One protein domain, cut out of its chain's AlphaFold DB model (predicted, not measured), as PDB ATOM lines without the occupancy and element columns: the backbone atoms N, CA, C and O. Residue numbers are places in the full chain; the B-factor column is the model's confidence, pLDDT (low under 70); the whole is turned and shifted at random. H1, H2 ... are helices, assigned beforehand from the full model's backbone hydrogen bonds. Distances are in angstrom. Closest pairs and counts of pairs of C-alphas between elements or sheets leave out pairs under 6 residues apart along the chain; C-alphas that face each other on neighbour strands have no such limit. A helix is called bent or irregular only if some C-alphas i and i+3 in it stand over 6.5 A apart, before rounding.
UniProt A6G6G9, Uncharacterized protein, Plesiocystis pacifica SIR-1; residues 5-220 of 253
ATOM      1  N   LEU A   5      16.458  -0.820  37.610       89.62
ATOM      2  CA  LEU A   5      17.706  -1.512  37.949       89.62
ATOM      3  C   LEU A   5      17.539  -2.424  39.166       89.62
ATOM      4  O   LEU A   5      17.774  -3.627  39.088       89.62
ATOM      5  N   PHE A   6      17.063  -1.874  40.280       90.62
ATOM      6  CA  PHE A   6      16.943  -2.639  41.517       90.62
ATOM      7  C   PHE A   6      15.881  -3.737  41.422       90.62
ATOM      8  O   PHE A   6      16.032  -4.774  42.058       90.62
ATOM      9  N   GLN A   7      14.839  -3.570  40.600       89.50
ATOM     10  CA  GLN A   7      13.891  -4.658  40.346       89.50
ATOM     11  C   GLN A   7      14.560  -5.845  39.646       89.50
ATOM     12  O   GLN A   7      14.349  -6.980  40.068       89.50
ATOM     13  N   ARG A   8      15.388  -5.586  38.624       90.69
ATOM     14  CA  ARG A   8      16.135  -6.635  37.913       90.69
ATOM     15  C   ARG A   8      17.171  -7.305  38.816       90.69
ATOM     16  O   ARG A   8      17.230  -8.528  38.870       90.69
ATOM     17  N   VAL A   9      17.913  -6.518  39.597       91.94
ATOM     18  CA  VAL A   9      18.855  -7.038  40.604       91.94
ATOM     19  C   VAL A   9      18.139  -7.969  41.589       91.94
ATOM     20  O   VAL A   9      18.600  -9.079  41.833       91.94
ATOM     21  N   MET A  10      16.987  -7.554  42.124       91.06
ATOM     22  CA  MET A  10      16.211  -8.386  43.048       91.06
ATOM     23  C   MET A  10      15.708  -9.676  42.399       91.06
ATOM     24  O   MET A  10      15.673 -10.701  43.074       91.06
ATOM     25  N   GLN A  11      15.331  -9.644  41.120       90.06
ATOM     26  CA  GLN A  11      14.925 -10.841  40.386       90.06
ATOM     27  C   GLN A  11      16.079 -11.845  40.277       90.06
ATOM     28  O   GLN A  11      15.899 -13.006  40.629       90.06
ATOM     29  N   LYS A  12      17.278 -11.386  39.910       89.56
ATOM     30  CA  LYS A  12      18.454 -12.257  39.811       89.56
ATOM     31  C   LYS A  12      18.916 -12.800  41.168       89.56
ATOM     32  O   LYS A  12      19.303 -13.957  41.289       89.56
ATOM     33  N   LEU A  13      18.786 -12.009  42.236       91.56
ATOM     34  CA  LEU A  13      19.043 -12.485  43.601       91.56
ATOM     35  C   LEU A  13      18.078 -13.596  44.049       91.56
ATOM     36  O   LEU A  13      18.448 -14.396  44.907       91.56
ATOM     37  N   VAL A  14      16.850 -13.656  43.519       90.06
ATOM     38  CA  VAL A  14      15.932 -14.773  43.808       90.06
ATOM     39  C   VAL A  14      16.473 -16.072  43.224       90.06
ATOM     40  O   VAL A  14      16.444 -17.086  43.910       90.06
ATOM     41  N   GLU A  15      17.027 -16.039  42.014       86.12
ATOM     42  CA  GLU A  15      17.619 -17.220  41.370       86.12
ATOM     43  C   GLU A  15      18.820 -17.752  42.163       86.12
ATOM     44  O   GLU A  15      18.922 -18.955  42.396       86.12
ATOM     45  N   ILE A  16      19.673 -16.858  42.676       90.62
ATOM     46  CA  ILE A  16      20.819 -17.223  43.528       90.62
ATOM     47  C   ILE A  16      20.377 -17.922  44.817       90.62
ATOM     48  O   ILE A  16      21.034 -18.856  45.267       90.62
ATOM     49  N   ARG A  17      19.263 -17.497  45.425       89.44
ATOM     50  CA  ARG A  17      18.770 -18.077  46.689       89.44
ATOM     51  C   ARG A  17      18.336 -19.533  46.571       89.44
ATOM     52  O   ARG A  17      18.284 -20.220  47.586       89.44
ATOM     53  N   GLU A  18      18.003 -19.981  45.366       90.69
ATOM     54  CA  GLU A  18      17.610 -21.366  45.111       90.69
ATOM     55  C   GLU A  18      18.822 -22.301  44.963       90.69
ATOM     56  O   GLU A  18      18.654 -23.526  44.970       90.69
ATOM     57  N   LEU A  19      20.036 -21.747  44.847       93.31
ATOM     58  CA  LEU A  19      21.277 -22.513  44.775       93.31
ATOM     59  C   LEU A  19      21.659 -23.071  46.152       93.31
ATOM     60  O   LEU A  19      21.574 -22.401  47.179       93.31
ATOM     61  N   ASP A  20      22.137 -24.311  46.158       95.75
ATOM     62  CA  ASP A  20      22.749 -24.960  47.313       95.75
ATOM     63  C   ASP A  20      24.164 -25.410  46.918       95.75
ATOM     64  O   ASP A  20      24.307 -26.308  46.079       95.75
ATOM     65  N   PRO A  21      25.226 -24.839  47.523       95.81
ATOM     66  CA  PRO A  21      26.598 -25.142  47.130       95.81
ATOM     67  C   PRO A  21      26.954 -26.627  47.161       95.81
ATOM     68  O   PRO A  21      27.722 -27.090  46.327       95.81
ATOM     69  N   ARG A  22      26.396 -27.409  48.092       94.94
ATOM     70  CA  ARG A  22      26.729 -28.836  48.220       94.94
ATOM     71  C   ARG A  22      25.975 -29.688  47.212       94.94
ATOM     72  O   ARG A  22      26.556 -30.631  46.669       94.94
ATOM     73  N   ARG A  23      24.691 -29.391  47.006       96.00
ATOM     74  CA  ARG A  23      23.816 -30.077  46.050       96.00
ATOM     75  C   ARG A  23      24.266 -29.808  44.617       96.00
ATOM     76  O   ARG A  23      24.358 -30.743  43.827       96.00
ATOM     77  N   ASP A  24      24.569 -28.551  44.313       97.12
ATOM     78  CA  ASP A  24      24.750 -28.071  42.943       97.12
ATOM     79  C   ASP A  24      26.214 -28.167  42.467       97.12
ATOM     80  O   ASP A  24      26.469 -28.206  41.260       97.12
ATOM     81  N   ALA A  25      27.180 -28.325  43.387       97.38
ATOM     82  CA  ALA A  25      28.604 -28.451  43.057       97.38
ATOM     83  C   ALA A  25      28.920 -29.579  42.070       97.38
ATOM     84  O   ALA A  25      29.839 -29.432  41.270       97.38
ATOM     85  N   THR A  26      28.193 -30.701  42.094       97.44
ATOM     86  CA  THR A  26      28.446 -31.799  41.145       97.44
ATOM     87  C   THR A  26      28.162 -31.365  39.708       97.44
ATOM     88  O   THR A  26      29.020 -31.519  38.844       97.44
ATOM     89  N   THR A  27      26.997 -30.767  39.455       97.38
ATOM     90  CA  THR A  27      26.616 -30.305  38.113       97.38
ATOM     91  C   THR A  27      27.496 -29.149  37.646       97.38
ATOM     92  O   THR A  27      27.904 -29.113  36.485       97.38
ATOM     93  N   TYR A  28      27.856 -28.235  38.548       97.75
ATOM     94  CA  TYR A  28      28.827 -27.188  38.241       97.75
ATOM     95  C   TYR A  28      30.190 -27.802  37.869       97.75
ATOM     96  O   TYR A  28      30.792 -27.415  36.867       97.75
ATOM     97  N   ALA A  29      30.695 -28.771  38.640       97.69
ATOM     98  CA  ALA A  29      31.991 -29.403  38.390       97.69
ATOM     99  C   ALA A  29      32.048 -30.109  37.028       97.69
ATOM    100  O   ALA A  29      33.074 -30.054  36.353       97.69
ATOM    101  N   GLU A  30      30.946 -30.720  36.591       96.88
ATOM    102  CA  GLU A  30      30.824 -31.286  35.243       96.88
ATOM    103  C   GLU A  30      30.991 -30.212  34.159       96.88
ATOM    104  O   GLU A  30      31.727 -30.429  33.194       96.88
ATOM    105  N   GLN A  31      30.377 -29.032  34.334       96.12
ATOM    106  CA  GLN A  31      30.587 -27.902  33.422       96.12
ATOM    107  C   GLN A  31      32.043 -27.444  33.435       96.12
ATOM    108  O   GLN A  31      32.632 -27.249  32.374       96.12
ATOM    109  N   LEU A  32      32.645 -27.321  34.618       96.44
ATOM    110  CA  LEU A  32      34.032 -26.895  34.774       96.44
ATOM    111  C   LEU A  32      35.005 -27.840  34.045       96.44
ATOM    112  O   LEU A  32      35.846 -27.381  33.273       96.44
ATOM    113  N   LEU A  33      34.849 -29.154  34.226       96.88
ATOM    114  CA  LEU A  33      35.657 -30.179  33.555       96.88
ATOM    115  C   LEU A  33      35.472 -30.159  32.031       96.88
ATOM    116  O   LEU A  33      36.442 -30.324  31.291       96.88
ATOM    117  N   ALA A  34      34.240 -29.948  31.559       95.19
ATOM    118  CA  ALA A  34      33.924 -29.918  30.133       95.19
ATOM    119  C   ALA A  34      34.421 -28.639  29.438       95.19
ATOM    120  O   ALA A  34      34.886 -28.691  28.298       95.19
ATOM    121  N   ARG A  35      34.313 -27.486  30.105       94.38
ATOM    122  CA  ARG A  35      34.633 -26.162  29.544       94.38
ATOM    123  C   ARG A  35      36.102 -25.785  29.696       94.38
ATOM    124  O   ARG A  35      36.610 -25.030  28.869       94.38
ATOM    125  N   CYS A  36      36.773 -26.301  30.725       95.69
ATOM    126  CA  CYS A  36      38.152 -25.952  31.065       95.69
ATOM    127  C   CYS A  36      39.071 -27.191  31.131       95.69
ATOM    128  O   CYS A  36      39.768 -27.376  32.127       95.69
ATOM    129  N   PRO A  37      39.136 -28.049  30.094       95.94
ATOM    130  CA  PRO A  37      39.904 -29.296  30.158       95.94
ATOM    131  C   PRO A  37      41.408 -29.073  30.383       95.94
ATOM    132  O   PRO A  37      42.051 -29.869  31.066       95.94
ATOM    133  N   ALA A  38      41.964 -27.974  29.860       95.38
ATOM    134  CA  ALA A  38      43.372 -27.616  30.033       95.38
ATOM    135  C   ALA A  38      43.756 -27.380  31.507       95.38
ATOM    136  O   ALA A  38      44.872 -27.715  31.901       95.38
ATOM    137  N   LEU A  39      42.824 -26.888  32.335       96.81
ATOM    138  CA  LEU A  39      43.054 -26.655  33.765       96.81
ATOM    139  C   LEU A  39      43.410 -27.952  34.508       96.81
ATOM    140  O   LEU A  39      44.211 -27.933  35.440       96.81
ATOM    141  N   PHE A  40      42.828 -29.076  34.083       97.44
ATOM    142  CA  PHE A  40      42.938 -30.381  34.743       97.44
ATOM    143  C   PHE A  40      43.936 -31.330  34.070       97.44
ATOM    144  O   PHE A  40      44.040 -32.488  34.479       97.44
ATOM    145  N   ALA A  41      44.643 -30.885  33.027       96.56
ATOM    146  CA  ALA A  41      45.498 -31.749  32.214       96.56
ATOM    147  C   ALA A  41      46.575 -32.467  33.050       96.56
ATOM    148  O   ALA A  41      46.727 -33.683  32.944       96.56
ATOM    149  N   GLU A  42      47.239 -31.738  33.949       96.50
ATOM    150  CA  GLU A  42      48.299 -32.265  34.824       96.50
ATOM    151  C   GLU A  42      47.773 -33.244  35.890       96.50
ATOM    152  O   GLU A  42      48.513 -34.088  36.390       96.50
ATOM    153  N   LEU A  43      46.471 -33.207  36.193       96.12
ATOM    154  CA  LEU A  43      45.815 -34.152  37.104       96.12
ATOM    155  C   LEU A  43      45.350 -35.442  36.403       96.12
ATOM    156  O   LEU A  43      44.594 -36.224  36.984       96.12
ATOM    157  N   GLY A  44      45.773 -35.668  35.155       94.25
ATOM    158  CA  GLY A  44      45.355 -36.806  34.334       94.25
ATOM    159  C   GLY A  44      44.083 -36.554  33.514       94.25
ATOM    160  O   GLY A  44      43.539 -37.494  32.934       94.25
ATOM    161  N   GLY A  45      43.618 -35.302  33.440       93.00
ATOM    162  CA  GLY A  45      42.460 -34.894  32.644       93.00
ATOM    163  C   GLY A  45      41.104 -35.175  33.300       93.00
ATOM    164  O   GLY A  45      41.006 -35.686  34.412       93.00
ATOM    165  N   ALA A  46      40.025 -34.832  32.590       90.88
ATOM    166  CA  ALA A  46      38.680 -34.722  33.161       90.88
ATOM    167  C   ALA A  46      38.084 -36.021  33.752       90.88
ATOM    168  O   ALA A  46      37.162 -35.976  34.567       90.88
ATOM    169  N   THR A  47      38.583 -37.188  33.343       93.38
ATOM    170  CA  THR A  47      38.104 -38.497  33.817       93.38
ATOM    171  C   THR A  47      38.879 -39.026  35.022       93.38
ATOM    172  O   THR A  47      38.456 -40.013  35.627       93.38
ATOM    173  N   ALA A  48      39.999 -38.399  35.384       96.44
ATOM    174  CA  ALA A  48      40.812 -38.821  36.511       96.44
ATOM    175  C   ALA A  48      40.154 -38.425  37.842       96.44
ATOM    176  O   ALA A  48      39.645 -37.314  38.001       96.44
ATOM    177  N   LEU A  49      40.205 -39.323  38.833       95.50
ATOM    178  CA  LEU A  49      39.627 -39.077  40.158       95.50
ATOM    179  C   LEU A  49      40.166 -37.788  40.822       95.50
ATOM    180  O   LEU A  49      39.344 -37.022  41.326       95.50
ATOM    181  N   PRO A  50      41.482 -37.481  40.803       96.31
ATOM    182  CA  PRO A  50      41.989 -36.222  41.357       96.31
ATOM    183  C   PRO A  50      41.384 -34.981  40.690       96.31
ATOM    184  O   PRO A  50      41.014 -34.039  41.385       96.31
ATOM    185  N   ALA A  51      41.210 -34.999  39.363       97.00
ATOM    186  CA  ALA A  51      40.587 -33.902  38.627       97.00
ATOM    187  C   ALA A  51      39.112 -33.712  39.008       97.00
ATOM    188  O   ALA A  51      38.681 -32.587  39.240       97.00
ATOM    189  N   GLN A  52      38.349 -34.801  39.141       97.06
ATOM    190  CA  GLN A  52      36.938 -34.746  39.544       97.06
ATOM    191  C   GLN A  52      36.762 -34.213  40.971       97.06
ATOM    192  O   GLN A  52      35.875 -33.396  41.226       97.06
ATOM    193  N   LEU A  53      37.622 -34.640  41.901       96.50
ATOM    194  CA  LEU A  53      37.618 -34.140  43.277       96.50
ATOM    195  C   LEU A  53      38.008 -32.657  43.336       96.50
ATOM    196  O   LEU A  53      37.342 -31.888  44.029       96.50
ATOM    197  N   ALA A  54      39.033 -32.248  42.584       97.75
ATOM    198  CA  ALA A  54      39.446 -30.851  42.488       97.75
ATOM    199  C   ALA A  54      38.344 -29.970  41.883       97.75
ATOM    200  O   ALA A  54      38.007 -28.937  42.454       97.75
ATOM    201  N   ALA A  55      37.733 -30.404  40.778       98.00
ATOM    202  CA  ALA A  55      36.640 -29.684  40.133       98.00
ATOM    203  C   ALA A  55      35.445 -29.499  41.070       98.00
ATOM    204  O   ALA A  55      34.875 -28.414  41.123       98.00
ATOM    205  N   ARG A  56      35.094 -30.530  41.850       97.25
ATOM    206  CA  ARG A  56      34.023 -30.440  42.847       97.25
ATOM    207  C   ARG A  56      34.354 -29.471  43.980       97.25
ATOM    208  O   ARG A  56      33.473 -28.722  44.382       97.25
ATOM    209  N   ALA A  57      35.591 -29.469  44.476       97.25
ATOM    210  CA  ALA A  57      36.015 -28.522  45.507       97.25
ATOM    211  C   ALA A  57      35.958 -27.071  44.998       97.25
ATOM    212  O   ALA A  57      35.386 -26.219  45.671       97.25
ATOM    213  N   ILE A  58      36.465 -26.819  43.784       98.00
ATOM    214  CA  ILE A  58      36.393 -25.505  43.124       98.00
ATOM    215  C   ILE A  58      34.936 -25.078  42.938       98.00
ATOM    216  O   ILE A  58      34.567 -23.966  43.297       98.00
ATOM    217  N   ALA A  59      34.094 -25.974  42.423       97.88
ATOM    218  CA  ALA A  59      32.676 -25.714  42.217       97.88
ATOM    219  C   ALA A  59      31.947 -25.351  43.518       97.88
ATOM    220  O   ALA A  59      31.171 -24.400  43.542       97.88
ATOM    221  N   GLU A  60      32.200 -26.087  44.603       97.31
ATOM    222  CA  GLU A  60      31.588 -25.801  45.902       97.31
ATOM    223  C   GLU A  60      32.043 -24.441  46.444       97.31
ATOM    224  O   GLU A  60      31.214 -23.669  46.920       97.31
ATOM    225  N   ASP A  61      33.334 -24.120  46.340       97.31
ATOM    226  CA  ASP A  61      33.873 -22.828  46.771       97.31
ATOM    227  C   ASP A  61      33.282 -21.671  45.946       97.31
ATOM    228  O   ASP A  61      32.790 -20.702  46.522       97.31
ATOM    229  N   HIS A  62      33.224 -21.806  44.617       97.56
ATOM    230  CA  HIS A  62      32.614 -20.806  43.735       97.56
ATOM    231  C   HIS A  62      31.135 -20.595  44.050       97.56
ATOM    232  O   HIS A  62      30.664 -19.461  44.095       97.56
ATOM    233  N   LEU A  63      30.390 -21.675  44.301       97.06
ATOM    234  CA  LEU A  63      28.979 -21.567  44.647       97.06
ATOM    235  C   LEU A  63      28.760 -20.882  45.993       97.06
ATOM    236  O   LEU A  63      27.764 -20.177  46.134       97.06
ATOM    237  N   ARG A  64      29.666 -21.038  46.967       96.00
ATOM    238  CA  ARG A  64      29.581 -20.274  48.222       96.00
ATOM    239  C   ARG A  64      29.752 -18.776  47.980       96.00
ATOM    240  O   ARG A  64      28.962 -18.011  48.521       96.00
ATOM    241  N   GLU A  65      30.703 -18.376  47.139       94.94
ATOM    242  CA  GLU A  65      30.884 -16.968  46.750       94.94
ATOM    243  C   GLU A  65      29.655 -16.430  45.994       94.94
ATOM    244  O   GLU A  65      29.129 -15.369  46.327       94.94
ATOM    245  N   ILE A  66      29.114 -17.201  45.041       95.19
ATOM    246  CA  ILE A  66      27.898 -16.836  44.294       95.19
ATOM    247  C   ILE A  66      26.698 -16.687  45.240       95.19
ATOM    248  O   ILE A  66      25.976 -15.696  45.166       95.19
ATOM    249  N   CYS A  67      26.499 -17.622  46.173       94.62
ATOM    250  CA  CYS A  67      25.434 -17.528  47.177       94.62
ATOM    251  C   CYS A  67      25.626 -16.327  48.121       94.62
ATOM    252  O   CYS A  67      24.644 -15.768  48.614       94.62
ATOM    253  N   GLY A  68      26.874 -15.907  48.344       92.88
ATOM    254  CA  GLY A  68      27.238 -14.714  49.109       92.88
ATOM    255  C   GLY A  68      26.964 -13.388  48.391       92.88
ATOM    256  O   GLY A  68      26.987 -12.336  49.032       92.88
ATOM    257  N   LEU A  69      26.633 -13.392  47.091       91.25
ATOM    258  CA  LEU A  69      26.451 -12.160  46.309       91.25
ATOM    259  C   LEU A  69      25.386 -11.215  46.851       91.25
ATOM    260  O   LEU A  69      25.472 -10.012  46.618       91.25
ATOM    261  N   ALA A  70      24.394 -11.721  47.584       89.62
ATOM    262  CA  ALA A  70      23.389 -10.870  48.208       89.62
ATOM    263  C   ALA A  70      24.018  -9.820  49.144       89.62
ATOM    264  O   ALA A  70      23.561  -8.678  49.164       89.62
ATOM    265  N   GLU A  71      25.075 -10.175  49.877       90.50
ATOM    266  CA  GLU A  71      25.769  -9.258  50.789       90.50
ATOM    267  C   GLU A  71      26.556  -8.196  50.016       90.50
ATOM    268  O   GLU A  71      26.439  -7.003  50.303       90.50
ATOM    269  N   HIS A  72      27.268  -8.613  48.967       90.00
ATOM    270  CA  HIS A  72      27.992  -7.712  48.070       90.00
ATOM    271  C   HIS A  72      27.052  -6.731  47.357       90.00
ATOM    272  O   HIS A  72      27.309  -5.530  47.294       90.00
ATOM    273  N   VAL A  73      25.900  -7.208  46.880       89.44
ATOM    274  CA  VAL A  73      24.881  -6.356  46.256       89.44
ATOM    275  C   VAL A  73      24.339  -5.325  47.245       89.44
ATOM    276  O   VAL A  73      24.196  -4.160  46.873       89.44
ATOM    277  N   VAL A  74      24.070  -5.706  48.496       87.81
ATOM    278  CA  VAL A  74      23.647  -4.751  49.536       87.81
ATOM    279  C   VAL A  74      24.729  -3.693  49.773       87.81
ATOM    280  O   VAL A  74      24.407  -2.506  49.827       87.81
ATOM    281  N   ALA A  75      26.002  -4.089  49.834       85.56
ATOM    282  CA  ALA A  75      27.118  -3.153  49.979       85.56
ATOM    283  C   ALA A  75      27.245  -2.189  48.781       85.56
ATOM    284  O   ALA A  75      27.551  -1.011  48.963       85.56
ATOM    285  N   LEU A  76      26.980  -2.651  47.556       86.31
ATOM    286  CA  LEU A  76      26.968  -1.801  46.359       86.31
ATOM    287  C   LEU A  76      25.771  -0.833  46.321       86.31
ATOM    288  O   LEU A  76      25.890   0.262  45.774       86.31
ATOM    289  N   GLN A  77      24.623  -1.232  46.877       86.75
ATOM    290  CA  GLN A  77      23.418  -0.398  46.958       86.75
ATOM    291  C   GLN A  77      23.527   0.703  48.019       86.75
ATOM    292  O   GLN A  77      22.833   1.719  47.909       86.75
ATOM    293  N   ASP A  78      24.365   0.516  49.040       83.94
ATOM    294  CA  ASP A  78      24.544   1.518  50.082       83.94
ATOM    295  C   ASP A  78      25.273   2.752  49.538       83.94
ATOM    296  O   ASP A  78      26.432   2.719  49.125       83.94
ATOM    297  N   ARG A  79      24.561   3.878  49.544       80.31
ATOM    298  CA  ARG A  79      25.099   5.188  49.165       80.31
ATOM    299  C   ARG A  79      25.792   5.884  50.341       80.31
ATOM    300  O   ARG A  79      26.494   6.877  50.144       80.31
ATOM    301  N   THR A  80      25.553   5.432  51.569       80.81
ATOM    302  CA  THR A  80      25.970   6.132  52.784       80.81
ATOM    303  C   THR A  80      27.490   6.198  52.866       80.81
ATOM    304  O   THR A  80      28.170   5.183  52.832       80.81
ATOM    305  N   GLY A  81      28.039   7.410  52.982       74.88
ATOM    306  CA  GLY A  81      29.485   7.609  53.108       74.88
ATOM    307  C   GLY A  81      30.278   7.512  51.801       74.88
ATOM    308  O   GLY A  81      31.486   7.723  51.843       74.88
ATOM    309  N   HIS A  82      29.624   7.277  50.658       80.81
ATOM    310  CA  HIS A  82      30.277   7.235  49.349       80.81
ATOM    311  C   HIS A  82      30.064   8.537  48.560       80.81
ATOM    312  O   HIS A  82      28.923   8.998  48.423       80.81
ATOM    313  N   PRO A  83      31.125   9.141  47.997       85.31
ATOM    314  CA  PRO A  83      30.980  10.244  47.058       85.31
ATOM    315  C   PRO A  83      30.284   9.797  45.755       85.31
ATOM    316  O   PRO A  83      30.260   8.617  45.402       85.31
ATOM    317  N   SER A  84      29.686  10.746  45.024       86.31
ATOM    318  CA  SER A  84      28.823  10.453  43.863       86.31
ATOM    319  C   SER A  84      29.515   9.663  42.746       86.31
ATOM    320  O   SER A  84      28.869   8.852  42.085       86.31
ATOM    321  N   ASN A  85      30.815   9.881  42.532       86.88
ATOM    322  CA  ASN A  85      31.610   9.133  41.556       86.88
ATOM    323  C   ASN A  85      31.764   7.658  41.960       86.88
ATOM    324  O   ASN A  85      31.537   6.785  41.129       86.88
ATOM    325  N   GLU A  86      32.079   7.368  43.225       85.94
ATOM    326  CA  GLU A  86      32.177   5.993  43.732       85.94
ATOM    327  C   GLU A  86      30.827   5.278  43.666       85.94
ATOM    328  O   GLU A  86      30.739   4.140  43.209       85.94
ATOM    329  N   TYR A  87      29.751   5.960  44.067       88.44
ATOM    330  CA  TYR A  87      28.410   5.384  44.007       88.44
ATOM    331  C   TYR A  87      27.994   5.048  42.567       88.44
ATOM    332  O   TYR A  87      27.424   3.988  42.315       88.44
ATOM    333  N   LEU A  88      28.335   5.902  41.599       89.38
ATOM    334  CA  LEU A  88      28.058   5.630  40.192       89.38
ATOM    335  C   LEU A  88      28.794   4.375  39.678       89.38
ATOM    336  O   LEU A  88      28.221   3.583  38.927       89.38
ATOM    337  N   VAL A  89      30.037   4.152  40.104       88.62
ATOM    338  CA  VAL A  89      30.799   2.936  39.766       88.62
ATOM    339  C   VAL A  89      30.142   1.688  40.361       88.62
ATOM    340  O   VAL A  89      30.031   0.667  39.684       88.62
ATOM    341  N   ARG A  90      29.624   1.770  41.590       90.00
ATOM    342  CA  ARG A  90      28.875   0.668  42.218       90.00
ATOM    343  C   ARG A  90      27.594   0.333  41.452       90.00
ATOM    344  O   ARG A  90      27.307  -0.838  41.207       90.00
ATOM    345  N   LEU A  91      26.862   1.351  40.994       89.94
ATOM    346  CA  LEU A  91      25.687   1.163  40.135       89.94
ATOM    347  C   LEU A  91      26.035   0.509  38.793       89.94
ATOM    348  O   LEU A  91      25.217  -0.243  38.267       89.94
ATOM    349  N   LEU A  92      27.235   0.747  38.254       88.38
ATOM    350  CA  LEU A  92      27.702   0.082  37.038       88.38
ATOM    351  C   LEU A  92      27.803  -1.440  37.226       88.38
ATOM    352  O   LEU A  92      27.352  -2.188  36.358       88.38
ATOM    353  N   ALA A  93      28.347  -1.899  38.356       89.75
ATOM    354  CA  ALA A  93      28.408  -3.327  38.672       89.75
ATOM    355  C   ALA A  93      27.018  -3.939  38.846       89.75
ATOM    356  O   ALA A  93      26.758  -5.018  38.321       89.75
ATOM    357  N   LEU A  94      26.096  -3.231  39.507       91.06
ATOM    358  CA  LEU A  94      24.705  -3.679  39.620       91.06
ATOM    359  C   LEU A  94      24.015  -3.756  38.254       91.06
ATOM    360  O   LEU A  94      23.244  -4.681  38.005       91.06
ATOM    361  N   ALA A  95      24.293  -2.800  37.366       89.06
ATOM    362  CA  ALA A  95      23.760  -2.807  36.012       89.06
ATOM    363  C   ALA A  95      24.290  -4.001  35.210       89.06
ATOM    364  O   ALA A  95      23.494  -4.651  34.534       89.06
ATOM    365  N   TYR A  96      25.583  -4.327  35.336       88.06
ATOM    366  CA  TYR A  96      26.146  -5.540  34.744       88.06
ATOM    367  C   TYR A  96      25.492  -6.800  35.297       88.06
ATOM    368  O   TYR A  96      24.947  -7.571  34.523       88.06
ATOM    369  N   PHE A  97      25.446  -6.939  36.622       89.00
ATOM    370  CA  PHE A  97      24.805  -8.071  37.284       89.00
ATOM    371  C   PHE A  97      23.374  -8.284  36.772       89.00
ATOM    372  O   PHE A  97      22.953  -9.403  36.522       89.00
ATOM    373  N   SER A  98      22.619  -7.208  36.548       87.69
ATOM    374  CA  SER A  98      21.235  -7.272  36.064       87.69
ATOM    375  C   SER A  98      21.053  -7.466  34.547       87.69
ATOM    376  O   SER A  98      19.923  -7.373  34.064       87.69
ATOM    377  N   SER A  99      22.140  -7.636  33.792       83.31
ATOM    378  CA  SER A  99      22.140  -7.734  32.329       83.31
ATOM    379  C   SER A  99      21.837  -9.159  31.861       83.31
ATOM    380  O   SER A  99      22.360 -10.121  32.415       83.31
ATOM    381  N   ASP A 100      21.058  -9.287  30.782       71.50
ATOM    382  CA  ASP A 100      20.687 -10.581  30.177       71.50
ATOM    383  C   ASP A 100      21.803 -11.177  29.285       71.50
ATOM    384  O   ASP A 100      21.677 -12.278  28.754       71.50
ATOM    385  N   HIS A 101      22.882 -10.423  29.039       61.47
ATOM    386  CA  HIS A 101      23.962 -10.776  28.106       61.47
ATOM    387  C   HIS A 101      25.321 -10.882  28.805       61.47
ATOM    388  O   HIS A 101      26.252 -10.130  28.485       61.47
ATOM    389  N   ASN A 102      25.430 -11.804  29.757       71.38
ATOM    390  CA  ASN A 102      26.683 -12.039  30.467       71.38
ATOM    391  C   ASN A 102      27.670 -12.832  29.608       71.38
ATOM    392  O   ASN A 102      27.333 -13.396  28.558       71.38
ATOM    393  N   VAL A 103      28.948 -12.756  29.977       84.12
ATOM    394  CA  VAL A 103      30.029 -13.391  29.216       84.12
ATOM    395  C   VAL A 103      29.913 -14.904  29.304       84.12
ATOM    396  O   VAL A 103      30.171 -15.600  28.312       84.12
ATOM    397  N   VAL A 104      29.540 -15.389  30.485       84.38
ATOM    398  CA  VAL A 104      29.064 -16.748  30.688       84.38
ATOM    399  C   VAL A 104      27.545 -16.705  30.576       84.38
ATOM    400  O   VAL A 104      26.910 -15.772  31.045       84.38
ATOM    401  N   ALA A 105      26.956 -17.661  29.867       81.81
ATOM    402  CA  ALA A 105      25.514 -17.654  29.669       81.81
ATOM    403  C   ALA A 105      24.793 -17.995  30.985       81.81
ATOM    404  O   ALA A 105      25.116 -19.009  31.609       81.81
ATOM    405  N   ASP A 106      23.812 -17.178  31.373       76.50
ATOM    406  CA  ASP A 106      23.034 -17.336  32.616       76.50
ATOM    407  C   ASP A 106      22.242 -18.654  32.662       76.50
ATOM    408  O   ASP A 106      21.931 -19.157  33.738       76.50
ATOM    409  N   ASP A 107      21.951 -19.253  31.503       78.75
ATOM    410  CA  ASP A 107      21.285 -20.554  31.397       78.75
ATOM    411  C   ASP A 107      22.213 -21.746  31.692       78.75
ATOM    412  O   ASP A 107      21.765 -22.900  31.716       78.75
ATOM    413  N   ALA A 108      23.502 -21.493  31.946       83.69
ATOM    414  CA  ALA A 108      24.420 -22.526  32.383       83.69
ATOM    415  C   ALA A 108      23.989 -23.075  33.758       83.69
ATOM    416  O   ALA A 108      23.666 -22.321  34.678       83.69
ATOM    417  N   PRO A 109      23.988 -24.407  33.927       85.69
ATOM    418  CA  PRO A 109      23.348 -25.035  35.070       85.69
ATOM    419  C   PRO A 109      24.081 -24.742  36.383       85.69
ATOM    420  O   PRO A 109      25.280 -24.451  36.398       85.69
ATOM    421  N   ALA A 110      23.357 -24.912  37.493       89.25
ATOM    422  CA  ALA A 110      23.919 -24.927  38.845       89.25
ATOM    423  C   ALA A 110      24.712 -23.657  39.207       89.25
ATOM    424  O   ALA A 110      25.708 -23.741  39.913       89.25
ATOM    425  N   GLY A 111      24.307 -22.490  38.696       88.38
ATOM    426  CA  GLY A 111      24.948 -21.205  38.998       88.38
ATOM    427  C   GLY A 111      26.254 -20.934  38.243       88.38
ATOM    428  O   GLY A 111      26.833 -19.868  38.425       88.38
ATOM    429  N   TYR A 112      26.716 -21.832  37.363       91.69
ATOM    430  CA  TYR A 112      27.933 -21.613  36.562       91.69
ATOM    431  C   TYR A 112      27.863 -20.327  35.720       91.69
ATOM    432  O   TYR A 112      28.875 -19.658  35.527       91.69
ATOM    433  N   GLY A 113      26.661 -19.952  35.271       91.38
ATOM    434  CA  GLY A 113      26.410 -18.719  34.522       91.38
ATOM    435  C   GLY A 113      26.700 -17.428  35.289       91.38
ATOM    436  O   GLY A 113      26.832 -16.388  34.673       91.38
ATOM    437  N   MET A 114      26.840 -17.489  36.616       92.69
ATOM    438  CA  MET A 114      26.976 -16.311  37.483       92.69
ATOM    439  C   MET A 114      28.426 -16.017  37.895       92.69
ATOM    440  O   MET A 114      28.678 -15.172  38.754       92.69
ATOM    441  N   VAL A 115      29.405 -16.729  37.338       94.00
ATOM    442  CA  VAL A 115      30.817 -16.586  37.730       94.00
ATOM    443  C   VAL A 115      31.362 -15.205  37.394       94.00
ATOM    444  O   VAL A 115      31.999 -14.574  38.233       94.00
ATOM    445  N   ASP A 116      31.137 -14.732  36.173       92.75
ATOM    446  CA  ASP A 116      31.633 -13.438  35.711       92.75
ATOM    447  C   ASP A 116      30.906 -12.272  36.383       92.75
ATOM    448  O   ASP A 116      31.534 -11.258  36.699       92.75
ATOM    449  N   ASP A 117      29.618 -12.441  36.676       91.94
ATOM    450  CA  ASP A 117      28.854 -11.552  37.549       91.94
ATOM    451  C   ASP A 117      29.485 -11.441  38.935       91.94
ATOM    452  O   ASP A 117      29.763 -10.339  39.413       91.94
ATOM    453  N   CYS A 118      29.756 -12.590  39.559       93.00
ATOM    454  CA  CYS A 118      30.343 -12.671  40.887       93.00
ATOM    455  C   CYS A 118      31.711 -11.980  40.929       93.00
ATOM    456  O   CYS A 118      31.947 -11.102  41.759       93.00
ATOM    457  N   MET A 119      32.576 -12.296  39.961       92.75
ATOM    458  CA  MET A 119      33.884 -11.660  39.807       92.75
ATOM    459  C   MET A 119      33.773 -10.145  39.633       92.75
ATOM    460  O   MET A 119      34.535  -9.401  40.250       92.75
ATOM    461  N   THR A 120      32.831  -9.681  38.810       91.06
ATOM    462  CA  THR A 120      32.644  -8.251  38.537       91.06
ATOM    463  C   THR A 120      32.144  -7.512  39.772       91.06
ATOM    464  O   THR A 120      32.689  -6.466  40.112       91.06
ATOM    465  N   VAL A 121      31.153  -8.061  40.476       91.50
ATOM    466  CA  VAL A 121      30.615  -7.480  41.712       91.50
ATOM    467  C   VAL A 121      31.699  -7.385  42.789       91.50
ATOM    468  O   VAL A 121      31.916  -6.298  43.326       91.50
ATOM    469  N   ILE A 122      32.433  -8.477  43.041       89.31
ATOM    470  CA  ILE A 122      33.508  -8.523  44.045       89.31
ATOM    471  C   ILE A 122      34.626  -7.529  43.705       89.31
ATOM    472  O   ILE A 122      35.077  -6.783  44.573       89.31
ATOM    473  N   ALA A 123      35.074  -7.494  42.446       88.06
ATOM    474  CA  ALA A 123      36.143  -6.592  42.029       88.06
ATOM    475  C   ALA A 123      35.712  -5.120  42.119       88.06
ATOM    476  O   ALA A 123      36.437  -4.292  42.668       88.06
ATOM    477  N   VAL A 124      34.523  -4.780  41.614       86.38
ATOM    478  CA  VAL A 124      34.055  -3.389  41.565       86.38
ATOM    479  C   VAL A 124      33.720  -2.838  42.948       86.38
ATOM    480  O   VAL A 124      34.000  -1.669  43.197       86.38
ATOM    481  N   GLU A 125      33.199  -3.656  43.867       86.44
ATOM    482  CA  GLU A 125      32.982  -3.243  45.264       86.44
ATOM    483  C   GLU A 125      34.252  -2.666  45.901       86.44
ATOM    484  O   GLU A 125      34.178  -1.779  46.758       86.44
ATOM    485  N   ARG A 126      35.418  -3.162  45.472       84.31
ATOM    486  CA  ARG A 126      36.714  -2.772  46.015       84.31
ATOM    487  C   ARG A 126      37.385  -1.643  45.253       84.31
ATOM    488  O   ARG A 126      38.319  -1.088  45.809       84.31
ATOM    489  N   LEU A 127      36.942  -1.261  44.055       83.94
ATOM    490  CA  LEU A 127      37.565  -0.155  43.320       83.94
ATOM    491  C   LEU A 127      37.506   1.153  44.122       83.94
ATOM    492  O   LEU A 127      36.448   1.556  44.606       83.94
ATOM    493  N   ASP A 128      38.648   1.831  44.231       80.88
ATOM    494  CA  ASP A 128      38.719   3.178  44.787       80.88
ATOM    495  C   ASP A 128      38.270   4.233  43.759       80.88
ATOM    496  O   ASP A 128      38.083   3.958  42.569       80.88
ATOM    497  N   ALA A 129      38.121   5.481  44.209       74.06
ATOM    498  CA  ALA A 129      37.743   6.598  43.346       74.06
ATOM    499  C   ALA A 129      38.724   6.861  42.185       74.06
ATOM    500  O   ALA A 129      38.335   7.483  41.201       74.06
ATOM    501  N   ALA A 130      39.980   6.414  42.276       75.69
ATOM    502  CA  ALA A 130      40.968   6.526  41.204       75.69
ATOM    503  C   ALA A 130      40.911   5.340  40.219       75.69
ATOM    504  O   ALA A 130      41.695   5.297  39.270       75.69
ATOM    505  N   GLY A 131      39.991   4.393  40.429       71.12
ATOM    506  CA  GLY A 131      39.880   3.164  39.651       71.12
ATOM    507  C   GLY A 131      40.966   2.141  39.968       71.12
ATOM    508  O   GLY A 131      41.176   1.224  39.177       71.12
ATOM    509  N   ARG A 132      41.655   2.285  41.104       76.75
ATOM    510  CA  ARG A 132      42.626   1.303  41.586       76.75
ATOM    511  C   ARG A 132      41.906   0.277  42.439       76.75
ATOM    512  O   ARG A 132      40.979   0.602  43.176       76.75
ATOM    513  N   LEU A 133      42.375  -0.959  42.392       70.50
ATOM    514  CA  LEU A 133      42.010  -1.957  43.386       70.50
ATOM    515  C   LEU A 133      42.951  -1.769  44.584       70.50
ATOM    516  O   LEU A 133      44.151  -1.982  44.423       70.50
ATOM    517  N   PRO A 134      42.465  -1.345  45.767       63.38
ATOM    518  CA  PRO A 134      43.245  -1.387  46.988       63.38
ATOM    519  C   PRO A 134      43.546  -2.863  47.258       63.38
ATOM    520  O   PRO A 134      42.697  -3.613  47.738       63.38
ATOM    521  N   CYS A 135      44.743  -3.283  46.843       54.53
ATOM    522  CA  CYS A 135      45.248  -4.642  46.942       54.53
ATOM    523  C   CYS A 135      45.220  -5.115  48.392       54.53
ATOM    524  O   CYS A 135      46.153  -4.899  49.159       54.53
ATOM    525  N   THR A 136      44.143  -5.795  48.760       65.12
ATOM    526  CA  THR A 136      44.280  -6.916  49.676       65.12
ATOM    527  C   THR A 136      44.520  -8.130  48.795       65.12
ATOM    528  O   THR A 136      43.735  -8.386  47.876       65.12
ATOM    529  N   ASP A 137      45.617  -8.844  49.047       71.50
ATOM    530  CA  ASP A 137      45.971 -10.069  48.319       71.50
ATOM    531  C   ASP A 137      44.760 -11.016  48.238       71.50
ATOM    532  O   ASP A 137      44.457 -11.567  47.186       71.50
ATOM    533  N   GLU A 138      43.964 -11.069  49.308       83.12
ATOM    534  CA  GLU A 138      42.768 -11.904  49.435       83.12
ATOM    535  C   GLU A 138      41.700 -11.661  48.354       83.12
ATOM    536  O   GLU A 138      41.210 -12.620  47.757       83.12
ATOM    537  N   THR A 139      41.342 -10.405  48.054       83.81
ATOM    538  CA  THR A 139      40.315 -10.121  47.027       83.81
ATOM    539  C   THR A 139      40.805 -10.572  45.656       83.81
ATOM    540  O   THR A 139      40.074 -11.210  44.895       83.81
ATOM    541  N   MET A 140      42.064 -10.269  45.343       84.31
ATOM    542  CA  MET A 140      42.651 -10.619  44.053       84.31
ATOM    543  C   MET A 140      42.833 -12.124  43.905       84.31
ATOM    544  O   MET A 140      42.587 -12.663  42.826       84.31
ATOM    545  N   HIS A 141      43.195 -12.817  44.985       90.31
ATOM    546  CA  HIS A 141      43.246 -14.275  45.019       90.31
ATOM    547  C   HIS A 141      41.868 -14.881  44.774       90.31
ATOM    548  O   HIS A 141      41.778 -15.811  43.978       90.31
ATOM    549  N   ARG A 142      40.796 -14.334  45.364       91.69
ATOM    550  CA  ARG A 142      39.417 -14.783  45.097       91.69
ATOM    551  C   ARG A 142      39.015 -14.589  43.642       91.69
ATOM    552  O   ARG A 142      38.576 -15.545  43.015       91.69
ATOM    553  N   VAL A 143      39.209 -13.398  43.072       92.62
ATOM    554  CA  VAL A 143      38.878 -13.136  41.657       92.62
ATOM    555  C   VAL A 143      39.681 -14.057  40.731       92.62
ATOM    556  O   VAL A 143      39.119 -14.658  39.814       92.62
ATOM    557  N   ARG A 144      40.979 -14.247  40.998       92.88
ATOM    558  CA  ARG A 144      41.826 -15.184  40.243       92.88
ATOM    559  C   ARG A 144      41.371 -16.630  40.400       92.88
ATOM    560  O   ARG A 144      41.341 -17.360  39.414       92.88
ATOM    561  N   TYR A 145      40.974 -17.044  41.595       96.44
ATOM    562  CA  TYR A 145      40.433 -18.377  41.838       96.44
ATOM    563  C   TYR A 145      39.105 -18.600  41.099       96.44
ATOM    564  O   TYR A 145      38.970 -19.578  40.374       96.44
ATOM    565  N   MET A 146      38.182 -17.637  41.143       96.56
ATOM    566  CA  MET A 146      36.934 -17.681  40.369       96.56
ATOM    567  C   MET A 146      37.190 -17.785  38.856       96.56
ATOM    568  O   MET A 146      36.471 -18.489  38.140       96.56
ATOM    569  N   SER A 147      38.270 -17.160  38.369       96.81
ATOM    570  CA  SER A 147      38.657 -17.191  36.952       96.81
ATOM    571  C   SER A 147      38.994 -18.588  36.415       96.81
ATOM    572  O   SER A 147      38.989 -18.789  35.198       96.81
ATOM    573  N   LEU A 148      39.213 -19.575  37.294       97.50
ATOM    574  CA  LEU A 148      39.409 -20.977  36.915       97.50
ATOM    575  C   LEU A 148      38.218 -21.558  36.145       97.50
ATOM    576  O   LEU A 148      38.387 -22.495  35.368       97.50
ATOM    577  N   ALA A 149      37.024 -20.994  36.331       96.75
ATOM    578  CA  ALA A 149      35.837 -21.381  35.583       96.75
ATOM    579  C   ALA A 149      35.725 -20.722  34.199       96.75
ATOM    580  O   ALA A 149      34.798 -21.048  33.460       96.75
ATOM    581  N   LEU A 150      36.655 -19.846  33.814       95.56
ATOM    582  CA  LEU A 150      36.641 -19.168  32.521       95.56
ATOM    583  C   LEU A 150      37.466 -19.932  31.479       95.56
ATOM    584  O   LEU A 150      38.673 -20.160  31.634       95.56
ATOM    585  N   SER A 151      36.816 -20.252  30.362       92.44
ATOM    586  CA  SER A 151      37.467 -20.790  29.165       92.44
ATOM    587  C   SER A 151      38.376 -19.753  28.496       92.44
ATOM    588  O   SER A 151      38.276 -18.551  28.749       92.44
ATOM    589  N   GLU A 152      39.227 -20.204  27.572       91.50
ATOM    590  CA  GLU A 152      40.102 -19.323  26.784       91.50
ATOM    591  C   GLU A 152      39.329 -18.235  26.016       91.50
ATOM    592  O   GLU A 152      39.805 -17.110  25.898       91.50
ATOM    593  N   ASP A 153      38.100 -18.525  25.577       92.00
ATOM    594  CA  ASP A 153      37.259 -17.575  24.836       92.00
ATOM    595  C   ASP A 153      36.531 -16.556  25.726       92.00
ATOM    596  O   ASP A 153      36.166 -15.461  25.279       92.00
ATOM    597  N   THR A 154      36.238 -16.927  26.975       92.44
ATOM    598  CA  THR A 154      35.458 -16.095  27.907       92.44
ATOM    599  C   THR A 154      36.359 -15.214  28.759       92.44
ATOM    600  O   THR A 154      36.043 -14.044  28.973       92.44
ATOM    601  N   ARG A 155      37.532 -15.716  29.148       94.19
ATOM    602  CA  ARG A 155      38.486 -15.007  30.009       94.19
ATOM    603  C   ARG A 155      38.863 -13.604  29.504       94.19
ATOM    604  O   ARG A 155      38.667 -12.655  30.263       94.19
ATOM    605  N   PRO A 156      39.238 -13.387  28.224       93.94
ATOM    606  CA  PRO A 156      39.561 -12.046  27.721       93.94
ATOM    607  C   PRO A 156      38.350 -11.105  27.647       93.94
ATOM    608  O   PRO A 156      38.493  -9.892  27.480       93.94
ATOM    609  N   LYS A 157      37.120 -11.632  27.685       93.44
ATOM    610  CA  LYS A 157      35.903 -10.811  27.729       93.44
ATOM    611  C   LYS A 157      35.653 -10.310  29.151       93.44
ATOM    612  O   LYS A 157      35.407  -9.117  29.303       93.44
ATOM    613  N   VAL A 158      35.789 -11.181  30.156       92.56
ATOM    614  CA  VAL A 158      35.688 -10.801  31.577       92.56
ATOM    615  C   VAL A 158      36.795  -9.817  31.951       92.56
ATOM    616  O   VAL A 158      36.510  -8.763  32.509       92.56
ATOM    617  N   GLU A 159      38.041 -10.080  31.552       92.56
ATOM    618  CA  GLU A 159      39.163  -9.167  31.806       92.56
ATOM    619  C   GLU A 159      38.888  -7.758  31.248       92.56
ATOM    620  O   GLU A 159      39.037  -6.760  31.953       92.56
ATOM    621  N   ARG A 160      38.373  -7.661  30.015       91.62
ATOM    622  CA  ARG A 160      37.973  -6.369  29.430       91.62
ATOM    623  C   ARG A 160      36.850  -5.685  30.201       91.62
ATOM    624  O   ARG A 160      36.821  -4.461  30.240       91.62
ATOM    625  N   ILE A 161      35.911  -6.430  30.775       89.81
ATOM    626  CA  ILE A 161      34.833  -5.866  31.598       89.81
ATOM    627  C   ILE A 161      35.410  -5.226  32.859       89.81
ATOM    628  O   ILE A 161      35.125  -4.058  33.128       89.81
ATOM    629  N   LEU A 162      36.294  -5.935  33.560       90.38
ATOM    630  CA  LEU A 162      36.952  -5.417  34.758       90.38
ATOM    631  C   LEU A 162      37.815  -4.185  34.442       90.38
ATOM    632  O   LEU A 162      37.725  -3.166  35.126       90.38
ATOM    633  N   GLN A 163      38.587  -4.230  33.351       91.19
ATOM    634  CA  GLN A 163      39.390  -3.093  32.883       91.19
ATOM    635  C   GLN A 163      38.523  -1.881  32.515       91.19
ATOM    636  O   GLN A 163      38.879  -0.744  32.828       91.19
ATOM    637  N   ARG A 164      37.363  -2.099  31.878       90.00
ATOM    638  CA  ARG A 164      36.407  -1.022  31.578       90.00
ATOM    639  C   ARG A 164      35.802  -0.442  32.852       90.00
ATOM    640  O   ARG A 164      35.643   0.772  32.912       90.00
ATOM    641  N   ALA A 165      35.493  -1.261  33.856       89.06
ATOM    642  CA  ALA A 165      34.996  -0.773  35.139       89.06
ATOM    643  C   ALA A 165      36.036   0.114  35.849       89.06
ATOM    644  O   ALA A 165      35.703   1.220  36.273       89.06
ATOM    645  N   ALA A 166      37.305  -0.304  35.880       90.00
ATOM    646  CA  ALA A 166      38.399   0.499  36.431       90.00
ATOM    647  C   ALA A 166      38.627   1.810  35.652       90.00
ATOM    648  O   ALA A 166      38.713   2.888  36.243       90.00
ATOM    649  N   GLY A 167      38.642   1.752  34.316       90.62
ATOM    650  CA  GLY A 167      38.759   2.948  33.475       90.62
ATOM    651  C   GLY A 167      37.573   3.908  33.626       90.62
ATOM    652  O   GLY A 167      37.743   5.126  33.542       90.62
ATOM    653  N   PHE A 168      36.375   3.376  33.880       90.12
ATOM    654  CA  PHE A 168      35.182   4.172  34.154       90.12
ATOM    655  C   PHE A 168      35.253   4.832  35.530       90.12
ATOM    656  O   PHE A 168      34.946   6.018  35.644       90.12
ATOM    657  N   ALA A 169      35.717   4.112  36.552       90.12
ATOM    658  CA  ALA A 169      35.933   4.666  37.883       90.12
ATOM    659  C   ALA A 169      36.897   5.854  37.855       90.12
ATOM    660  O   ALA A 169      36.560   6.936  38.337       90.12
ATOM    661  N   ARG A 170      38.030   5.696  37.165       89.94
ATOM    662  CA  ARG A 170      38.990   6.782  36.963       89.94
ATOM    663  C   ARG A 170      38.380   7.974  36.221       89.94
ATOM    664  O   ARG A 170      38.601   9.113  36.616       89.94
ATOM    665  N   ALA A 171      37.583   7.735  35.181       89.25
ATOM    666  CA  ALA A 171      36.913   8.811  34.455       89.25
ATOM    667  C   ALA A 171      35.868   9.554  35.305       89.25
ATOM    668  O   ALA A 171      35.701  10.765  35.167       89.25
ATOM    669  N   CYS A 172      35.183   8.852  36.212       89.69
ATOM    670  CA  CYS A 172      34.217   9.464  37.122       89.69
ATOM    671  C   CYS A 172      34.878  10.426  38.119       89.69
ATOM    672  O   CYS A 172      34.214  11.356  38.569       89.69
ATOM    673  N   ALA A 173      36.162  10.244  38.445       87.25
ATOM    674  CA  ALA A 173      36.908  11.159  39.312       87.25
ATOM    675  C   ALA A 173      37.062  12.570  38.719       87.25
ATOM    676  O   ALA A 173      37.171  13.542  39.461       87.25
ATOM    677  N   GLU A 174      37.062  12.683  37.389       87.00
ATOM    678  CA  GLU A 174      37.233  13.948  36.663       87.00
ATOM    679  C   GLU A 174      35.898  14.513  36.140       87.00
ATOM    680  O   GLU A 174      35.850  15.611  35.580       87.00
ATOM    681  N   ALA A 175      34.800  13.774  36.306       88.38
ATOM    682  CA  ALA A 175      33.494  14.155  35.792       88.38
ATOM    683  C   ALA A 175      32.808  15.212  36.673       88.38
ATOM    684  O   ALA A 175      32.904  15.203  37.899       88.38
ATOM    685  N   SER A 176      32.050  16.110  36.037       90.19
ATOM    686  CA  SER A 176      31.225  17.084  36.762       90.19
ATOM    687  C   SER A 176      30.081  16.402  37.523       90.19
ATOM    688  O   SER A 176      29.521  15.416  37.039       90.19
ATOM    689  N   GLU A 177      29.663  16.970  38.658       90.06
ATOM    690  CA  GLU A 177      28.526  16.455  39.441       90.06
ATOM    691  C   GLU A 177      27.248  16.317  38.603       90.06
ATOM    692  O   GLU A 177      26.562  15.302  38.691       90.06
ATOM    693  N   GLN A 178      26.976  17.282  37.720       89.31
ATOM    694  CA  GLN A 178      25.823  17.240  36.820       89.31
ATOM    695  C   GLN A 178      25.887  16.046  35.852       89.31
ATOM    696  O   GLN A 178      24.869  15.406  35.577       89.31
ATOM    697  N   SER A 179      27.076  15.724  35.334       89.19
ATOM    698  CA  SER A 179      27.277  14.542  34.488       89.19
ATOM    699  C   SER A 179      27.060  13.253  35.277       89.19
ATOM    700  O   SER A 179      26.386  12.352  34.781       89.19
ATOM    701  N   LEU A 180      27.609  13.177  36.494       89.81
ATOM    702  CA  LEU A 180      27.477  12.017  37.376       89.81
ATOM    703  C   LEU A 180      26.011  11.762  37.753       89.81
ATOM    704  O   LEU A 180      25.550  10.625  37.683       89.81
ATOM    705  N   GLU A 181      25.264  12.812  38.103       89.19
ATOM    706  CA  GLU A 181      23.843  12.721  38.451       89.19
ATOM    707  C   GLU A 181      22.996  12.266  37.258       89.19
ATOM    708  O   GLU A 181      22.214  11.322  37.385       89.19
ATOM    709  N   ARG A 182      23.200  12.869  36.079       89.44
ATOM    710  CA  ARG A 182      22.495  12.471  34.852       89.44
ATOM    711  C   ARG A 182      22.707  10.989  34.546       89.44
ATOM    712  O   ARG A 182      21.744  10.260  34.337       89.44
ATOM    713  N   VAL A 183      23.961  10.545  34.548       89.25
ATOM    714  CA  VAL A 183      24.318   9.154  34.248       89.25
ATOM    715  C   VAL A 183      23.775   8.188  35.309       89.25
ATOM    716  O   VAL A 183      23.312   7.098  34.978       89.25
ATOM    717  N   THR A 184      23.787   8.594  36.578       89.81
ATOM    718  CA  THR A 184      23.194   7.822  37.678       89.81
ATOM    719  C   THR A 184      21.705   7.577  37.438       89.81
ATOM    720  O   THR A 184      21.245   6.440  37.541       89.81
ATOM    721  N   LEU A 185      20.954   8.623  37.084       88.56
ATOM    722  CA  LEU A 185      19.527   8.509  36.780       88.56
ATOM    723  C   LEU A 185      19.283   7.613  35.560       88.56
ATOM    724  O   LEU A 185      18.439   6.723  35.629       88.56
ATOM    725  N   GLU A 186      20.070   7.780  34.492       87.62
ATOM    726  CA  GLU A 186      19.989   6.939  33.288       87.62
ATOM    727  C   GLU A 186      20.162   5.445  33.621       87.62
ATOM    728  O   GLU A 186      19.350   4.626  33.188       87.62
ATOM    729  N   LEU A 187      21.159   5.083  34.437       88.00
ATOM    730  CA  LEU A 187      21.390   3.691  34.847       88.00
ATOM    731  C   LEU A 187      20.263   3.127  35.718       88.00
ATOM    732  O   LEU A 187      19.895   1.963  35.568       88.00
ATOM    733  N   ILE A 188      19.726   3.926  36.642       88.50
ATOM    734  CA  ILE A 188      18.677   3.481  37.569       88.50
ATOM    735  C   ILE A 188      17.344   3.273  36.835       88.50
ATOM    736  O   ILE A 188      16.630   2.296  37.101       88.50
ATOM    737  N   GLU A 189      16.990   4.194  35.938       88.25
ATOM    738  CA  GLU A 189      15.702   4.207  35.239       88.25
ATOM    739  C   GLU A 189      15.683   3.274  34.023       88.25
ATOM    740  O   GLU A 189      14.685   2.578  33.805       88.25
ATOM    741  N   GLY A 190      16.788   3.214  33.273       83.06
ATOM    742  CA  GLY A 190      16.922   2.448  32.034       83.06
ATOM    743  C   GLY A 190      18.249   1.689  31.947       83.06
ATOM    744  O   GLY A 190      19.064   2.013  31.081       83.06
ATOM    745  N   PRO A 191      18.478   0.671  32.800       79.44
ATOM    746  CA  PRO A 191      19.707  -0.116  32.760       79.44
ATOM    747  C   PRO A 191      19.864  -0.798  31.388       79.44
ATOM    748  O   PRO A 191      18.915  -1.438  30.910       79.44
ATOM    749  N   PRO A 192      21.033  -0.672  30.731       71.94
ATOM    750  CA  PRO A 192      21.223  -1.206  29.390       71.94
ATOM    751  C   PRO A 192      21.263  -2.734  29.390       71.94
ATOM    752  O   PRO A 192      21.636  -3.367  30.370       71.94
ATOM    753  N   GLU A 193      20.911  -3.323  28.249       68.81
ATOM    754  CA  GLU A 193      20.848  -4.781  28.053       68.81
ATOM    755  C   GLU A 193      22.225  -5.455  27.898       68.81
ATOM    756  O   GLU A 193      22.307  -6.674  27.776       68.81
ATOM    757  N   ARG A 194      23.309  -4.669  27.824       64.81
ATOM    758  CA  ARG A 194      24.705  -5.123  27.697       64.81
ATOM    759  C   ARG A 194      25.608  -4.212  28.518       64.81
ATOM    760  O   ARG A 194      25.253  -3.050  28.709       64.81
ATOM    761  N   PHE A 195      26.782  -4.724  28.921       59.50
ATOM    762  CA  PHE A 195      27.740  -4.025  29.794       59.50
ATOM    763  C   PHE A 195      27.793  -2.512  29.501       59.50
ATOM    764  O   PHE A 195      28.213  -2.127  28.393       59.50
ATOM    765  N   PRO A 196      27.361  -1.660  30.452       58.28
ATOM    766  CA  PRO A 196      27.160  -0.247  30.198       58.28
ATOM    767  C   PRO A 196      28.522   0.411  30.022       58.28
ATOM    768  O   PRO A 196      29.399   0.281  30.866       58.28
ATOM    769  N   LEU A 197      28.707   1.206  28.982       64.88
ATOM    770  CA  LEU A 197      29.371   2.477  29.242       64.88
ATOM    771  C   LEU A 197      28.292   3.518  29.041       64.88
ATOM    772  O   LEU A 197      27.827   3.663  27.907       64.88
ATOM    773  N   PRO A 198      27.815   4.163  30.113       64.12
ATOM    774  CA  PRO A 198      26.799   5.180  29.959       64.12
ATOM    775  C   PRO A 198      27.325   6.314  29.079       64.12
ATOM    776  O   PRO A 198      28.502   6.686  29.121       64.12
ATOM    777  N   ASN A 199      26.438   6.862  28.254       63.38
ATOM    778  CA  ASN A 199      26.801   7.920  27.328       63.38
ATOM    779  C   ASN A 199      27.215   9.185  28.101       63.38
ATOM    780  O   ASN A 199      26.451   9.753  28.885       63.38
ATOM    781  N   GLY A 200      28.421   9.681  27.820       67.62
ATOM    782  CA  GLY A 200      28.880  10.997  28.277       67.62
ATOM    783  C   GLY A 200      29.945  11.010  29.373       67.62
ATOM    784  O   GLY A 200      30.329  12.104  29.778       67.62
ATOM    785  N   ILE A 201      30.462   9.855  29.806       80.19
ATOM    786  CA  ILE A 201      31.743   9.774  30.529       80.19
ATOM    787  C   ILE A 201      32.677   8.857  29.719       80.19
ATOM    788  O   ILE A 201      32.452   7.645  29.685       80.19
ATOM    789  N   PRO A 202      33.676   9.404  28.999       82.38
ATOM    790  CA  PRO A 202      34.612   8.590  28.230       82.38
ATOM    791  C   PRO A 202      35.522   7.803  29.173       82.38
ATOM    792  O   PRO A 202      35.924   8.315  30.212       82.38
ATOM    793  N   LEU A 203      35.877   6.571  28.806       86.38
ATOM    794  CA  LEU A 203      36.824   5.778  29.589       86.38
ATOM    795  C   LEU A 203      38.182   6.471  29.692       86.38
ATOM    796  O   LEU A 203      38.729   6.922  28.683       86.38
ATOM    797  N   ALA A 204      38.747   6.472  30.896       86.88
ATOM    798  CA  ALA A 204      40.128   6.863  31.112       86.88
ATOM    799  C   ALA A 204      41.056   5.645  30.938       86.88
ATOM    800  O   ALA A 204      40.657   4.516  31.247       86.88
ATOM    801  N   PRO A 205      42.298   5.842  30.459       87.88
ATOM    802  CA  PRO A 205      43.297   4.782  30.464       87.88
ATOM    803  C   PRO A 205      43.606   4.357  31.904       87.88
ATOM    804  O   PRO A 205      43.709   5.198  32.796       87.88
ATOM    805  N   ILE A 206      43.782   3.060  32.129       88.81
ATOM    806  CA  ILE A 206      44.238   2.509  33.413       88.81
ATOM    807  C   ILE A 206      45.765   2.383  33.417       88.81
ATOM    808  O   ILE A 206      46.378   2.232  32.360       88.81
ATOM    809  N   ASP A 207      46.383   2.516  34.590       87.75
ATOM    810  CA  ASP A 207      47.828   2.318  34.736       87.75
ATOM    811  C   ASP A 207      48.225   0.835  34.622       87.75
ATOM    812  O   ASP A 207      47.385  -0.068  34.653       87.75
ATOM    813  N   SER A 208      49.527   0.595  34.441       87.12
ATOM    814  CA  SER A 208      50.090  -0.747  34.256       87.12
ATOM    815  C   SER A 208      49.862  -1.663  35.451       87.12
ATOM    816  O   SER A 208      49.643  -2.856  35.255       87.12
ATOM    817  N   ASP A 209      49.898  -1.118  36.664       86.00
ATOM    818  CA  ASP A 209      49.764  -1.899  37.893       86.00
ATOM    819  C   ASP A 209      48.324  -2.401  38.022       86.00
ATOM    820  O   ASP A 209      48.079  -3.595  38.192       86.00
ATOM    821  N   THR A 210      47.350  -1.516  37.808       85.25
ATOM    822  CA  THR A 210      45.925  -1.860  37.760       85.25
ATOM    823  C   THR A 210      45.640  -2.875  36.654       85.25
ATOM    824  O   THR A 210      44.921  -3.847  36.884       85.25
ATOM    825  N   LEU A 211      46.230  -2.700  35.464       87.31
ATOM    826  CA  LEU A 211      46.108  -3.660  34.364       87.31
ATOM    827  C   LEU A 211      46.635  -5.046  34.766       87.31
ATOM    828  O   LEU A 211      45.976  -6.049  34.500       87.31
ATOM    829  N   HIS A 212      47.800  -5.103  35.413       86.12
ATOM    830  CA  HIS A 212      48.414  -6.350  35.859       86.12
ATOM    831  C   HIS A 212      47.548  -7.072  36.899       86.12
ATOM    832  O   HIS A 212      47.327  -8.279  36.787       86.12
ATOM    833  N   HIS A 213      46.991  -6.344  37.868       84.69
ATOM    834  CA  HIS A 213      46.093  -6.931  38.860       84.69
ATOM    835  C   HIS A 213      44.796  -7.447  38.234       84.69
ATOM    836  O   HIS A 213      44.335  -8.526  38.591       84.69
ATOM    837  N   LEU A 214      44.238  -6.725  37.265       87.88
ATOM    838  CA  LEU A 214      43.017  -7.123  36.564       87.88
ATOM    839  C   LEU A 214      43.215  -8.225  35.523       87.88
ATOM    840  O   LEU A 214      42.226  -8.726  34.985       87.88
ATOM    841  N   SER A 215      44.462  -8.591  35.226       90.31
ATOM    842  CA  SER A 215      44.747  -9.670  34.294       90.31
ATOM    843  C   SER A 215      44.281 -11.005  34.862       90.31
ATOM    844  O   SER A 215      44.504 -11.325  36.033       90.31
ATOM    845  N   LEU A 216      43.641 -11.795  34.004       93.62
ATOM    846  CA  LEU A 216      43.190 -13.140  34.322       93.62
ATOM    847  C   LEU A 216      44.028 -14.114  33.483       93.62
ATOM    848  O   LEU A 216      43.603 -14.507  32.395       93.62
ATOM    849  N   PRO A 217      45.248 -14.473  33.914       93.75
ATOM    850  CA  PRO A 217      46.079 -15.411  33.171       93.75
ATOM    851  C   PRO A 217      45.471 -16.825  33.181       93.75
ATOM    852  O   PRO A 217      44.769 -17.195  34.127       93.75
ATOM    853  N   PRO A 218      45.736 -17.648  32.149       95.25
ATOM    854  CA  PRO A 218      45.433 -19.072  32.206       95.25
ATOM    855  C   PRO A 218      46.091 -19.738  33.420       95.25
ATOM    856  O   PRO A 218      47.147 -19.310  33.889       95.25
ATOM    857  N   ALA A 219      45.459 -20.804  33.906       96.62
ATOM    858  CA  ALA A 219      45.901 -21.537  35.081       96.62
ATOM    859  C   ALA A 219      45.928 -23.046  34.834       96.62
ATOM    860  O   ALA A 219      45.222 -23.571  33.969       96.62
ATOM    861  N   ARG A 220      46.728 -23.741  35.642       96.94
ATOM    862  CA  ARG A 220      46.871 -25.199  35.674       96.94
ATOM    863  C   ARG A 220      46.818 -25.684  37.119       96.94
ATOM    864  O   ARG A 220      47.462 -25.106  37.995       96.94
TER     865      ARG A 220
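This is residues 5 to 220 of the 253 residues of an uncharacterized protein of Plesiocystis pacifica SIR-1 (UniProt A6G6G9). The model is an elongated body of helices gathered round H6, which runs through the middle, with H4, H5, H7 and H8 packed round it. H2 and H3 make one end of the long axis and H9 the other, while H1 covers one long side and the short H10 packs on H8 on the opposite side. The printed part has 216 residues with ten named helices, H1 to H10 in order along the chain, and no named strand; the class is all helix. It is compact, with a radius of gyration of the C-alphas of 17.4 A, and its C-alphas span 58 by 37 by 27 A.

H1, residues 5 to 17, touches H5, residues 84 to 97, with residues 5 to 9 alone; the closest C-alphas, of Leu 5 and Ala 95, are 6.5 A apart. H1 and H9, residues 177 to 189, touch only at their ends, with the C-alphas of Leu 5 and Ile 188 closest at 5.1 A. H4, residues 49 to 77, was assigned as one helix by its hydrogen bonds but is bent: C-alphas 67 and 70 are 7.0 A apart, and its arms H4a, residues 49 to 67, and H4b, residues 70 to 77, stand at a steep tilt of 43 degrees. H2, residues 21 to 35, touches H4a at a steep tilt of 60 degrees, opposite ways, with the C-alphas of Ala 25 and Glu 60 closest at 4.9 A. H3, residues 37 to 43, only just touches H4a, with 3 pairs of C-alphas within 8 A, the closest being those of Leu 43 and Ala 51 at 5.5 A. H4b and H5 form a helical hairpin, closest at the C-alphas of Leu 76 and Arg 90, 5.2 A. H5, H6, residues 109 to 126, and H8, residues 155 to 174, form a bundle, three helices that touch one another at shallow tilts. In it H5 and H6 are a hairpin at 8 degrees, with the C-alphas of Phe 97 and Asp 117 closest at 5.3 A, and H5 and H8 run opposite ways at 22 degrees. H6 and H7, residues 137 to 149, form another hairpin, with the C-alphas of Met 119 and Val 143 closest at 5.5 A. H9 touches H5 at a shallow tilt of 24 degrees, the same way, closest at the C-alphas of Leu 88 and Thr 184, 5.9 A. H10, residues 208 to 214, touches H8 with the C-alphas of Glu 159 and Leu 214 closest at 6.5 A. H1 and H8 are apart. Every O i to N i+4 pair is within hydrogen-bond range in H4a, H4b, H5, H9 and H10; the counts are 8 of 9 in H1, 9 of 11 in H2, 8 of 14 in H6, 7 of 9 in H7, 15 of 16 in H8 and 1 of 3 in H3, where 3 of 4 O i to N i+3 pairs are within range.

H1 begins at C-alpha 5, (17.706, -1.512, 37.949), and is 18.8 A long. H2 measures 19.4 A, H4a 26.7 A, H5 20.1 A and H7 19.8 A. H6 measures 28.2 A and has a kink of 39 degrees near residue 116. H8 measures 29.7 A from C-alpha 155, (38.486, -15.007, 30.009), and H9 18.2 A. H10 ends at C-alpha 214, (43.017, -7.123, 36.564). H6 is irregular, with C-alphas 110 and 113 8.0 A apart, as is H3, with C-alphas 39 and 42 7.8 A apart; H2 is only just irregular, with C-alphas 23 and 26 7.0 A apart.

The two C-alphas farthest apart, of Leu 49 and Gln 178, are 58.1 A apart. The printed part has no cut. The links H5 to H6, 11 residues, and H9 to H10, 18 residues, are long. The mean pLDDT of the printed part is 88.4; residue 101, residues 134 to 136 and residues 193 to 200 are under 70.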